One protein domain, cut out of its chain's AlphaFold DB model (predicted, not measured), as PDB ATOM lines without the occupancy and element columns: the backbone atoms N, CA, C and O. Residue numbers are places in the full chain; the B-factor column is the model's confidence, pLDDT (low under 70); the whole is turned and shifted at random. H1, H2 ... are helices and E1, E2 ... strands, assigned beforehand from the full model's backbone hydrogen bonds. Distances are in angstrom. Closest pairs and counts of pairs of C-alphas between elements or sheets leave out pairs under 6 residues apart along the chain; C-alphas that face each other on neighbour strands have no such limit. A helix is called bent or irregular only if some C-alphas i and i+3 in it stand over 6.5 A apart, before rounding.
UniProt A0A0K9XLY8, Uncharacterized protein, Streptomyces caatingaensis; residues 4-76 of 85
ATOM      1  N   THR A   4      10.123  24.569   9.215       89.00
ATOM      2  CA  THR A   4      11.143  23.944   8.359       89.00
ATOM      3  C   THR A   4      11.293  24.730   7.061       89.00
ATOM      4  O   THR A   4      10.340  25.381   6.627       89.00
ATOM      5  N   THR A   5      12.478  24.674   6.455       90.62
ATOM      6  CA  THR A   5      12.808  25.400   5.226       90.62
ATOM      7  C   THR A   5      13.257  24.468   4.105       90.62
ATOM      8  O   THR A   5      13.859  23.421   4.343       90.62
ATOM      9  N   GLU A   6      12.968  24.861   2.868       90.31
ATOM     10  CA  GLU A   6      13.458  24.235   1.642       90.31
ATOM     11  C   GLU A   6      13.997  25.329   0.707       90.31
ATOM     12  O   GLU A   6      13.315  26.317   0.438       90.31
ATOM     13  N   GLY A   7      15.230  25.164   0.228       88.94
ATOM     14  CA  GLY A   7      15.982  26.212  -0.472       88.94
ATOM     15  C   GLY A   7      17.101  26.800   0.394       88.94
ATOM     16  O   GLY A   7      17.312  26.367   1.526       88.94
ATOM     17  N   ARG A   8      17.861  27.750  -0.163       88.88
ATOM     18  CA  ARG A   8      18.946  28.459   0.533       88.88
ATOM     19  C   ARG A   8      18.992  29.912   0.099       88.88
ATOM     20  O   ARG A   8      18.810  30.201  -1.083       88.88
ATOM     21  N   ALA A   9      19.290  30.794   1.046       92.12
ATOM     22  CA  ALA A   9      19.599  32.179   0.731       92.12
ATOM     23  C   ALA A   9      20.998  32.301   0.084       92.12
ATOM     24  O   ALA A   9      21.902  31.531   0.429       92.12
ATOM     25  N   PRO A  10      21.217  33.274  -0.817       94.75
ATOM     26  CA  PRO A  10      20.229  34.206  -1.357       94.75
ATOM     27  C   PRO A  10      19.336  33.546  -2.420       94.75
ATOM     28  O   PRO A  10      19.811  32.780  -3.259       94.75
ATOM     29  N   GLY A  11      18.041  33.862  -2.406       94.31
ATOM     30  CA  GLY A  11      17.060  33.290  -3.327       94.31
ATOM     31  C   GLY A  11      15.721  32.945  -2.671       94.31
ATOM     32  O   GLY A  11      15.473  33.315  -1.521       94.31
ATOM     33  N   PRO A  12      14.829  32.260  -3.409       94.69
ATOM     34  CA  PRO A  12      13.565  31.798  -2.860       94.69
ATOM     35  C   PRO A  12      13.803  30.694  -1.825       94.69
ATOM     36  O   PRO A  12      14.458  29.686  -2.102       94.69
ATOM     37  N   VAL A  13      13.223  30.878  -0.645       95.31
ATOM     38  CA  VAL A  13      13.178  29.896   0.434       95.31
ATOM     39  C   VAL A  13      11.721  29.616   0.755       95.31
ATOM     40  O   VAL A  13      10.942  30.522   1.058       95.31
ATOM     41  N   ARG A  14      11.351  28.342   0.683       95.19
ATOM     42  CA  ARG A  14      10.038  27.862   1.086       95.19
ATOM     43  C   ARG A  14      10.046  27.551   2.566       95.19
ATOM     44  O   ARG A  14      10.886  26.793   3.039       95.19
ATOM     45  N   TYR A  15       9.054  28.061   3.269       93.44
ATOM     46  CA  TYR A  15       8.809  27.791   4.671       93.44
ATOM     47  C   TYR A  15       7.598  26.891   4.816       93.44
ATOM     48  O   TYR A  15       6.587  27.028   4.123       93.44
ATOM     49  N   ARG A  16       7.688  25.970   5.765       93.12
ATOM     50  CA  ARG A  16       6.577  25.136   6.192       93.12
ATOM     51  C   ARG A  16       6.454  25.239   7.695       93.12
ATOM     52  O   ARG A  16       7.351  24.813   8.418       93.12
ATOM     53  N   LEU A  17       5.328  25.791   8.123       92.31
ATOM     54  CA  LEU A  17       4.994  26.046   9.509       92.31
ATOM     55  C   LEU A  17       3.861  25.113   9.950       92.31
ATOM     56  O   LEU A  17       2.852  24.971   9.257       92.31
ATOM     57  N   VAL A  18       4.030  24.458  11.091       93.56
ATOM     58  CA  VAL A  18       3.108  23.487  11.685       93.56
ATOM     59  C   VAL A  18       2.835  23.905  13.121       93.56
ATOM     60  O   VAL A  18       3.747  24.315  13.833       93.56
ATOM     61  N   CYS A  19       1.577  23.817  13.548       93.19
ATOM     62  CA  CYS A  19       1.226  24.123  14.926       93.19
ATOM     63  C   CYS A  19       1.736  23.026  15.867       93.19
ATOM     64  O   CYS A  19       1.350  21.869  15.729       93.19
ATOM     65  N   ASP A  20       2.553  23.400  16.852       91.56
ATOM     66  CA  ASP A  20       3.087  22.478  17.863       91.56
ATOM     67  C   ASP A  20       2.068  22.176  18.993       91.56
ATOM     68  O   ASP A  20       2.328  21.359  19.878       91.56
ATOM     69  N   ARG A  21       0.877  22.801  18.989       89.19
ATOM     70  CA  ARG A  21      -0.174  22.535  19.986       89.19
ATOM     71  C   ARG A  21      -0.757  21.134  19.777       89.19
ATOM     72  O   ARG A  21      -1.282  20.826  18.708       89.19
ATOM     73  N   GLY A  22      -0.734  20.310  20.827       88.12
ATOM     74  CA  GLY A  22      -1.258  18.941  20.794       88.12
ATOM     75  C   GLY A  22      -2.684  18.857  20.237       88.12
ATOM     76  O   GLY A  22      -3.584  19.549  20.708       88.12
ATOM     77  N   GLY A  23      -2.876  18.009  19.222       87.25
ATOM     78  CA  GLY A  23      -4.164  17.802  18.548       87.25
ATOM     79  C   GLY A  23      -4.500  18.817  17.448       87.25
ATOM     80  O   GLY A  23      -5.474  18.612  16.727       87.25
ATOM     81  N   CYS A  24      -3.704  19.876  17.264       91.56
ATOM     82  CA  CYS A  24      -3.885  20.819  16.164       91.56
ATOM     83  C   CYS A  24      -3.191  20.319  14.889       91.56
ATOM     84  O   CYS A  24      -2.016  19.967  14.897       91.56
ATOM     85  N   THR A  25      -3.906  20.322  13.762       91.81
ATOM     86  CA  THR A  25      -3.364  19.914  12.451       91.81
ATOM     87  C   THR A  25      -3.085  21.096  11.520       91.81
ATOM     88  O   THR A  25      -2.795  20.891  10.334       91.81
ATOM     89  N   LYS A  26      -3.221  22.331  12.026       94.25
ATOM     90  CA  LYS A  26      -3.049  23.555  11.242       94.25
ATOM     91  C   LYS A  26      -1.594  23.684  10.808       94.25
ATOM     92  O   LYS A  26      -0.661  23.505  11.590       94.25
ATOM     93  N   ARG A  27      -1.426  23.981   9.525       93.88
ATOM     94  CA  ARG A  27      -0.138  24.155   8.867       93.88
ATOM     95  C   ARG A  27      -0.274  25.196   7.768       93.88
ATOM     96  O   ARG A  27      -1.344  25.303   7.170       93.88
ATOM     97  N   VAL A  28       0.797  25.920   7.490       94.56
ATOM     98  CA  VAL A  28       0.878  26.866   6.374       94.56
ATOM     99  C   VAL A  28       2.218  26.703   5.669       94.56
ATOM    100  O   VAL A  28       3.220  26.336   6.285       94.56
ATOM    101  N   SER A  29       2.217  26.944   4.363       94.75
ATOM    102  CA  SER A  29       3.431  27.052   3.566       94.75
ATOM    103  C   SER A  29       3.435  28.391   2.855       94.75
ATOM    104  O   SER A  29       2.392  28.829   2.370       94.75
ATOM    105  N   PHE A  30       4.594  29.028   2.814       94.00
ATOM    106  CA  PHE A  30       4.797  30.311   2.155       94.00
ATOM    107  C   PHE A  30       6.234  30.404   1.654       94.00
ATOM    108  O   PHE A  30       7.117  29.723   2.172       94.00
ATOM    109  N   ASP A  31       6.455  31.237   0.646       94.75
ATOM    110  CA  ASP A  31       7.761  31.432   0.026       94.75
ATOM    111  C   ASP A  31       8.221  32.869   0.304       94.75
ATOM    112  O   ASP A  31       7.453  33.807   0.085       94.75
ATOM    113  N   LEU A  32       9.459  33.049   0.771       94.56
ATOM    114  CA  LEU A  32      10.103  34.362   0.875       94.56
ATOM    115  C   LEU A  32      11.354  34.379   0.003       94.56
ATOM    116  O   LEU A  32      12.081  33.390  -0.080       94.56
ATOM    117  N   VAL A  33      11.621  35.513  -0.639       95.00
ATOM    118  CA  VAL A  33      12.896  35.744  -1.323       95.00
ATOM    119  C   VAL A  33      13.823  36.442  -0.342       95.00
ATOM    120  O   VAL A  33      13.568  37.581   0.037       95.00
ATOM    121  N   ILE A  34      14.887  35.755   0.063       94.31
ATOM    122  CA  ILE A  34      15.898  36.304   0.969       94.31
ATOM    123  C   ILE A  34      17.043  36.842   0.120       94.31
ATOM    124  O   ILE A  34      17.644  36.090  -0.651       94.31
ATOM    125  N   ALA A  35      17.327  38.138   0.228       94.06
ATOM    126  CA  ALA A  35      18.373  38.783  -0.561       94.06
ATOM    127  C   ALA A  35      19.760  38.583   0.061       94.06
ATOM    128  O   ALA A  35      20.754  38.443  -0.651       94.06
ATOM    129  N   GLU A  36      19.825  38.554   1.388       94.00
ATOM    130  CA  GLU A  36      21.065  38.480   2.141       94.00
ATOM    131  C   GLU A  36      21.553  37.028   2.242       94.00
ATOM    132  O   GLU A  36      20.782  36.142   2.627       94.00
ATOM    133  N   PRO A  37      22.832  36.745   1.940       93.88
ATOM    134  CA  PRO A  37      23.407  35.432   2.198       93.88
ATOM    135  C   PRO A  37      23.501  35.161   3.711       93.88
ATOM    136  O   PRO A  37      23.581  36.110   4.500       93.88
ATOM    137  N   PRO A  38      23.535  33.883   4.134       92.94
ATOM    138  CA  PRO A  38      23.791  33.550   5.526       92.94
ATOM    139  C   PRO A  38      25.196  34.004   5.947       92.94
ATOM    140  O   PRO A  38      26.099  34.069   5.103       92.94
ATOM    141  N   PRO A  39      25.416  34.263   7.250       93.75
ATOM    142  CA  PRO A  39      26.753  34.462   7.788       93.75
ATOM    143  C   PRO A  39      27.701  33.321   7.412       93.75
ATOM    144  O   PRO A  39      27.283  32.178   7.177       93.75
ATOM    145  N   ASP A  40      28.994  33.637   7.382       93.62
ATOM    146  CA  ASP A  40      30.021  32.622   7.208       93.62
ATOM    147  C   ASP A  40      29.948  31.582   8.337       93.62
ATOM    148  O   ASP A  40      29.849  31.919   9.519       93.62
ATOM    149  N   ARG A  41      30.008  30.302   7.959       92.69
ATOM    150  CA  ARG A  41      29.788  29.185   8.880       92.69
ATOM    151  C   ARG A  41      30.900  29.048   9.918       92.69
ATOM    152  O   ARG A  41      30.626  28.574  11.018       92.69
ATOM    153  N   GLU A  42      32.137  29.386   9.566       94.94
ATOM    154  CA  GLU A  42      33.278  29.274  10.481       94.94
ATOM    155  C   GLU A  42      33.264  30.400  11.514       94.94
ATOM    156  O   GLU A  42      33.629  30.192  12.669       94.94
ATOM    157  N   THR A  43      32.786  31.573  11.103       94.62
ATOM    158  CA  THR A  43      32.725  32.771  11.940       94.62
ATOM    159  C   THR A  43      31.491  32.789  12.849       94.62
ATOM    160  O   THR A  43      31.590  33.179  14.010       94.62
ATOM    161  N   ASP A  44      30.331  32.354  12.347       94.06
ATOM    162  CA  ASP A  44      29.081  32.271  13.108       94.06
ATOM    163  C   ASP A  44      28.232  31.077  12.648       94.06
ATOM    164  O   ASP A  44      27.350  31.171  11.790       94.06
ATOM    165  N   PHE A  45      28.485  29.924  13.265       91.94
ATOM    166  CA  PHE A  45      27.775  28.687  12.957       91.94
ATOM    167  C   PHE A  45      26.266  28.775  13.228       91.94
ATOM    168  O   PHE A  45      25.464  28.277  12.438       91.94
ATOM    169  N   PHE A  46      25.858  29.410  14.331       89.25
ATOM    170  CA  PHE A  46      24.440  29.509  14.684       89.25
ATOM    171  C   PHE A  46      23.709  30.495  13.779       89.25
ATOM    172  O   PHE A  46      22.599  30.202  13.338       89.25
ATOM    173  N   GLY A  47      24.327  31.635  13.471       89.75
ATOM    174  CA  GLY A  47      23.819  32.584  12.491       89.75
ATOM    175  C   GLY A  47      23.676  31.949  11.117       89.75
ATOM    176  O   GLY A  47      22.628  32.099  10.500       89.75
ATOM    177  N   HIS A  48      24.661  31.160  10.686       91.12
ATOM    178  CA  HIS A  48      24.593  30.406   9.437       91.12
ATOM    179  C   HIS A  48      23.414  29.422   9.398       91.12
ATOM    180  O   HIS A  48      22.711  29.352   8.397       91.12
ATOM    181  N   LEU A  49      23.185  28.660  10.475       88.81
ATOM    182  CA  LEU A  49      22.114  27.655  10.528       88.81
ATOM    183  C   LEU A  49      20.708  28.241  10.692       88.81
ATOM    184  O   LEU A  49      19.739  27.638  10.238       88.81
ATOM    185  N   LEU A  50      20.583  29.364  11.402       88.81
ATOM    186  CA  LEU A  50      19.295  29.969  11.749       88.81
ATOM    187  C   LEU A  50      18.936  31.153  10.843       88.81
ATOM    188  O   LEU A  50      17.896  31.773  11.070       88.81
ATOM    189  N   HIS A  51      19.771  31.478   9.848       91.00
ATOM    190  CA  HIS A  51      19.601  32.638   8.970       91.00
ATOM    191  C   HIS A  51      18.212  32.665   8.343       91.00
ATOM    192  O   HIS A  51      17.446  33.590   8.603       91.00
ATOM    193  N   GLU A  52      17.839  31.621   7.600       91.81
ATOM    194  CA  GLU A  52      16.548  31.560   6.921       91.81
ATOM    195  C   GLU A  52      15.386  31.629   7.919       91.81
ATOM    196  O   GLU A  52      14.431  32.376   7.708       91.81
ATOM    197  N   ALA A  53      15.460  30.894   9.030       86.94
ATOM    198  CA  ALA A  53      14.403  30.891  10.040       86.94
ATOM    199  C   ALA A  53      14.181  32.288  10.652       86.94
ATOM    200  O   ALA A  53      13.035  32.703  10.821       86.94
ATOM    201  N   ARG A  54      15.259  33.037  10.924       88.31
ATOM    202  CA  ARG A  54      15.194  34.405  11.468       88.31
ATOM    203  C   ARG A  54      14.551  35.394  10.499       88.31
ATOM    204  O   ARG A  54      13.765  36.225  10.939       88.31
ATOM    205  N   GLN A  55      14.825  35.274   9.197       90.81
ATOM    206  CA  GLN A  55      14.201  36.134   8.178       90.81
ATOM    207  C   GLN A  55      12.681  35.934   8.087       90.81
ATOM    208  O   GLN A  55      11.954  36.838   7.687       90.81
ATOM    209  N   ALA A  56      12.182  34.765   8.492       89.94
ATOM    210  CA  ALA A  56      10.760  34.448   8.443       89.94
ATOM    211  C   ALA A  56       9.955  35.034   9.612       89.94
ATOM    212  O   ALA A  56       8.733  35.086   9.511       89.94
ATOM    213  N   VAL A  57      10.603  35.436  10.716       87.75
ATOM    214  CA  VAL A  57       9.924  35.764  11.987       87.75
ATOM    215  C   VAL A  57       8.848  36.829  11.795       87.75
ATOM    216  O   VAL A  57       7.701  36.587  12.161       87.75
ATOM    217  N   GLY A  58       9.179  37.949  11.145       86.94
ATOM    218  CA  GLY A  58       8.210  39.025  10.914       86.94
ATOM    219  C   GLY A  58       7.003  38.568  10.090       86.94
ATOM    220  O   GLY A  58       5.864  38.866  10.433       86.94
ATOM    221  N   TYR A  59       7.227  37.752   9.057       89.69
ATOM    222  CA  TYR A  59       6.134  37.229   8.235       89.69
ATOM    223  C   TYR A  59       5.271  36.200   8.983       89.69
ATOM    224  O   TYR A  59       4.053  36.153   8.826       89.69
ATOM    225  N   VAL A  60       5.885  35.372   9.832       89.94
ATOM    226  CA  VAL A  60       5.166  34.428  10.699       89.94
ATOM    227  C   VAL A  60       4.248  35.180  11.673       89.94
ATOM    228  O   VAL A  60       3.091  34.786  11.836       89.94
ATOM    229  N   GLU A  61       4.722  36.282  12.258       88.75
ATOM    230  CA  GLU A  61       3.923  37.154  13.130       88.75
ATOM    231  C   GLU A  61       2.766  37.830  12.376       88.75
ATOM    232  O   GLU A  61       1.639  37.845  12.875       88.75
ATOM    233  N   GLU A  62       2.991  38.312  11.149       90.31
ATOM    234  CA  GLU A  62       1.940  38.883  10.287       90.31
ATOM    235  C   GLU A  62       0.831  37.874   9.948       90.31
ATOM    236  O   GLU A  62      -0.343  38.237   9.852       90.31
ATOM    237  N   LEU A  63       1.170  36.586   9.830       90.00
ATOM    238  CA  LEU A  63       0.192  35.503   9.668       90.00
ATOM    239  C   LEU A  63      -0.588  35.190  10.964       90.00
ATOM    240  O   LEU A  63      -1.422  34.277  10.974       90.00
ATOM    241  N   GLY A  64      -0.313  35.906  12.058       91.00
ATOM    242  CA  GLY A  64      -0.917  35.724  13.378       91.00
ATOM    243  C   GLY A  64      -0.399  34.498  14.133       91.00
ATOM    244  O   GLY A  64      -1.017  34.063  15.109       91.00
ATOM    245  N   TRP A  65       0.695  33.894  13.666       91.31
ATOM    246  CA  TRP A  65       1.329  32.789  14.370       91.31
ATOM    247  C   TRP A  65       2.220  33.331  15.476       91.31
ATOM    248  O   TRP A  65       2.937  34.310  15.304       91.31
ATOM    249  N   MET A  66       2.189  32.659  16.619       89.06
ATOM    250  CA  MET A  66       2.989  33.025  17.775       89.06
ATOM    251  C   MET A  66       4.146  32.050  17.916       89.06
ATOM    252  O   MET A  66       3.943  30.833  17.929       89.06
ATOM    253  N   CYS A  67       5.351  32.587  18.052       84.88
ATOM    254  CA  CYS A  67       6.495  31.810  18.483       84.88
ATOM    255  C   CYS A  67       6.497  31.724  20.015       84.88
ATOM    256  O   CYS A  67       6.500  32.744  20.701       84.88
ATOM    257  N   VAL A  68       6.457  30.509  20.553       80.56
ATOM    258  CA  VAL A  68       6.435  30.213  21.989       80.56
ATOM    259  C   VAL A  68       7.772  29.562  22.353       80.56
ATOM    260  O   VAL A  68       8.340  28.828  21.542       80.56
ATOM    261  N   GLU A  69       8.291  29.841  23.553       76.00
ATOM    262  CA  GLU A  69       9.572  29.287  24.038       76.00
ATOM    263  C   GLU A  69      10.770  29.634  23.128       76.00
ATOM    264  O   GLU A  69      11.537  28.761  22.730       76.00
ATOM    265  N   GLU A  70      10.922  30.915  22.770       69.75
ATOM    266  CA  GLU A  70      12.105  31.440  22.056       69.75
ATOM    267  C   GLU A  70      12.484  30.681  20.763       69.75
ATOM    268  O   GLU A  70      13.657  30.421  20.500       69.75
ATOM    269  N   GLY A  71      11.513  30.298  19.929       67.06
ATOM    270  CA  GLY A  71      11.804  29.597  18.664       67.06
ATOM    271  C   GLY A  71      11.542  28.097  18.686       67.06
ATOM    272  O   GLY A  71      11.616  27.459  17.633       67.06
ATOM    273  N   GLN A  72      11.239  27.516  19.848       72.00
ATOM    274  CA  GLN A  72      11.106  26.062  19.986       72.00
ATOM    275  C   GLN A  72       9.739  25.543  19.524       72.00
ATOM    276  O   GLN A  72       9.649  24.441  18.963       72.00
ATOM    277  N   SER A  73       8.702  26.366  19.693       84.44
ATOM    278  CA  SER A  73       7.311  26.016  19.422       84.44
ATOM    279  C   SER A  73       6.604  27.116  18.624       84.44
ATOM    280  O   SER A  73       6.788  28.300  18.882       84.44
ATOM    281  N   TYR A  74       5.741  26.749  17.677       89.31
ATOM    282  CA  TYR A  74       4.895  27.689  16.938       89.31
ATOM    283  C   TYR A  74       3.420  27.358  17.106       89.31
ATOM    284  O   TYR A  74       2.975  26.232  16.869       89.31
ATOM    285  N   TRP A  75       2.631  28.341  17.527       91.62
ATOM    286  CA  TRP A  75       1.196  28.193  17.741       91.62
ATOM    287  C   TRP A  75       0.436  28.996  16.689       91.62
ATOM    288  O   TRP A  75       0.694  30.177  16.475       91.62
ATOM    289  N   CYS A  76      -0.496  28.334  16.003       93.06
ATOM    290  CA  CYS A  76      -1.341  28.982  15.004       93.06
ATOM    291  C   CYS A  76      -2.315  29.975  15.658       93.06
ATOM    292  O   CYS A  76      -2.612  29.795  16.840       93.06
TER     293      CYS A  76
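AT A GLANCE: This is residues 4 to 76 of the 85 residues of an uncharacterized protein of Streptomyces caatingaensis (UniProt A0A0K9XLY8). A long, twisted hairpin, E2 and E3, with the short strand E1 beside E2, makes a wall; the end of H1 packs across it at residues 51 to 55, H2 grazes it, and a small hairpin, E4 and E5, sits by the end of E2. The loop around Gly 23 and the loop around Thr 43 mark the two ends of the long axis. The printed part has 73 residues, with two named helices and five named strands in the order E1 E2 E3 H1 H2 E4 E5 along the chain, and is of mixed class, helices and strands; both sheets, E1-E2-E3 and E4-E5, are antiparallel. The whole is compact, radius of gyration of the C-alphas 12.9 A, yet elongated, 39 by 23 by 18 A.

HOW THE PARTS SIT: E1, residues 4 to 6, E2, residues 11 to 18, and E3, residues 27 to 34, form a meander, each strand the antiparallel neighbour of the one before, only just strongly twisted at up to 4.2 A off plane. N 4 and O 16 are 2.9 A apart; N 13 and O 32, 2.8 A. H1, residues 45 to 55, is on this sheet at a height of 11.1 A, over E2 and only just over E1 with 3 C-alphas, and runs across the strands, 72 degrees to E2 on the local plane. Its closest C-alpha pair with E1 is Thr 5 and Glu 52, 7.4 A. H1 is irregular, C-alphas 49 and 52 being 7.7 A apart, with 5 of 7 O i to N i+4 pairs within hydrogen-bond range; in H2, residues 57 to 62, every such pair is. H2 only grazes the sheet with residues 59 to 60. E4, residues 66 to 68, and E5, residues 73 to 75, form a hairpin, N 68 and O 73 being 2.8 A apart. The closest C-alphas of E2 and E5 are Val 18 and Tyr 74, 7.0 A.

IN THESE COORDINATES: E2 spans 22.7 A, E3 21.6 A and H1 16.2 A. C-alpha 4 opens E1 at (11.143, 23.944, 8.359); C-alpha 75 ends E5 at (1.196, 28.193, 17.741).

THE WHOLE: The C-alphas farthest apart, Gly 23 and Thr 43, are 40.4 A apart. The printed part has no cut and no long link; residues 70 to 71 are under pLDDT 70.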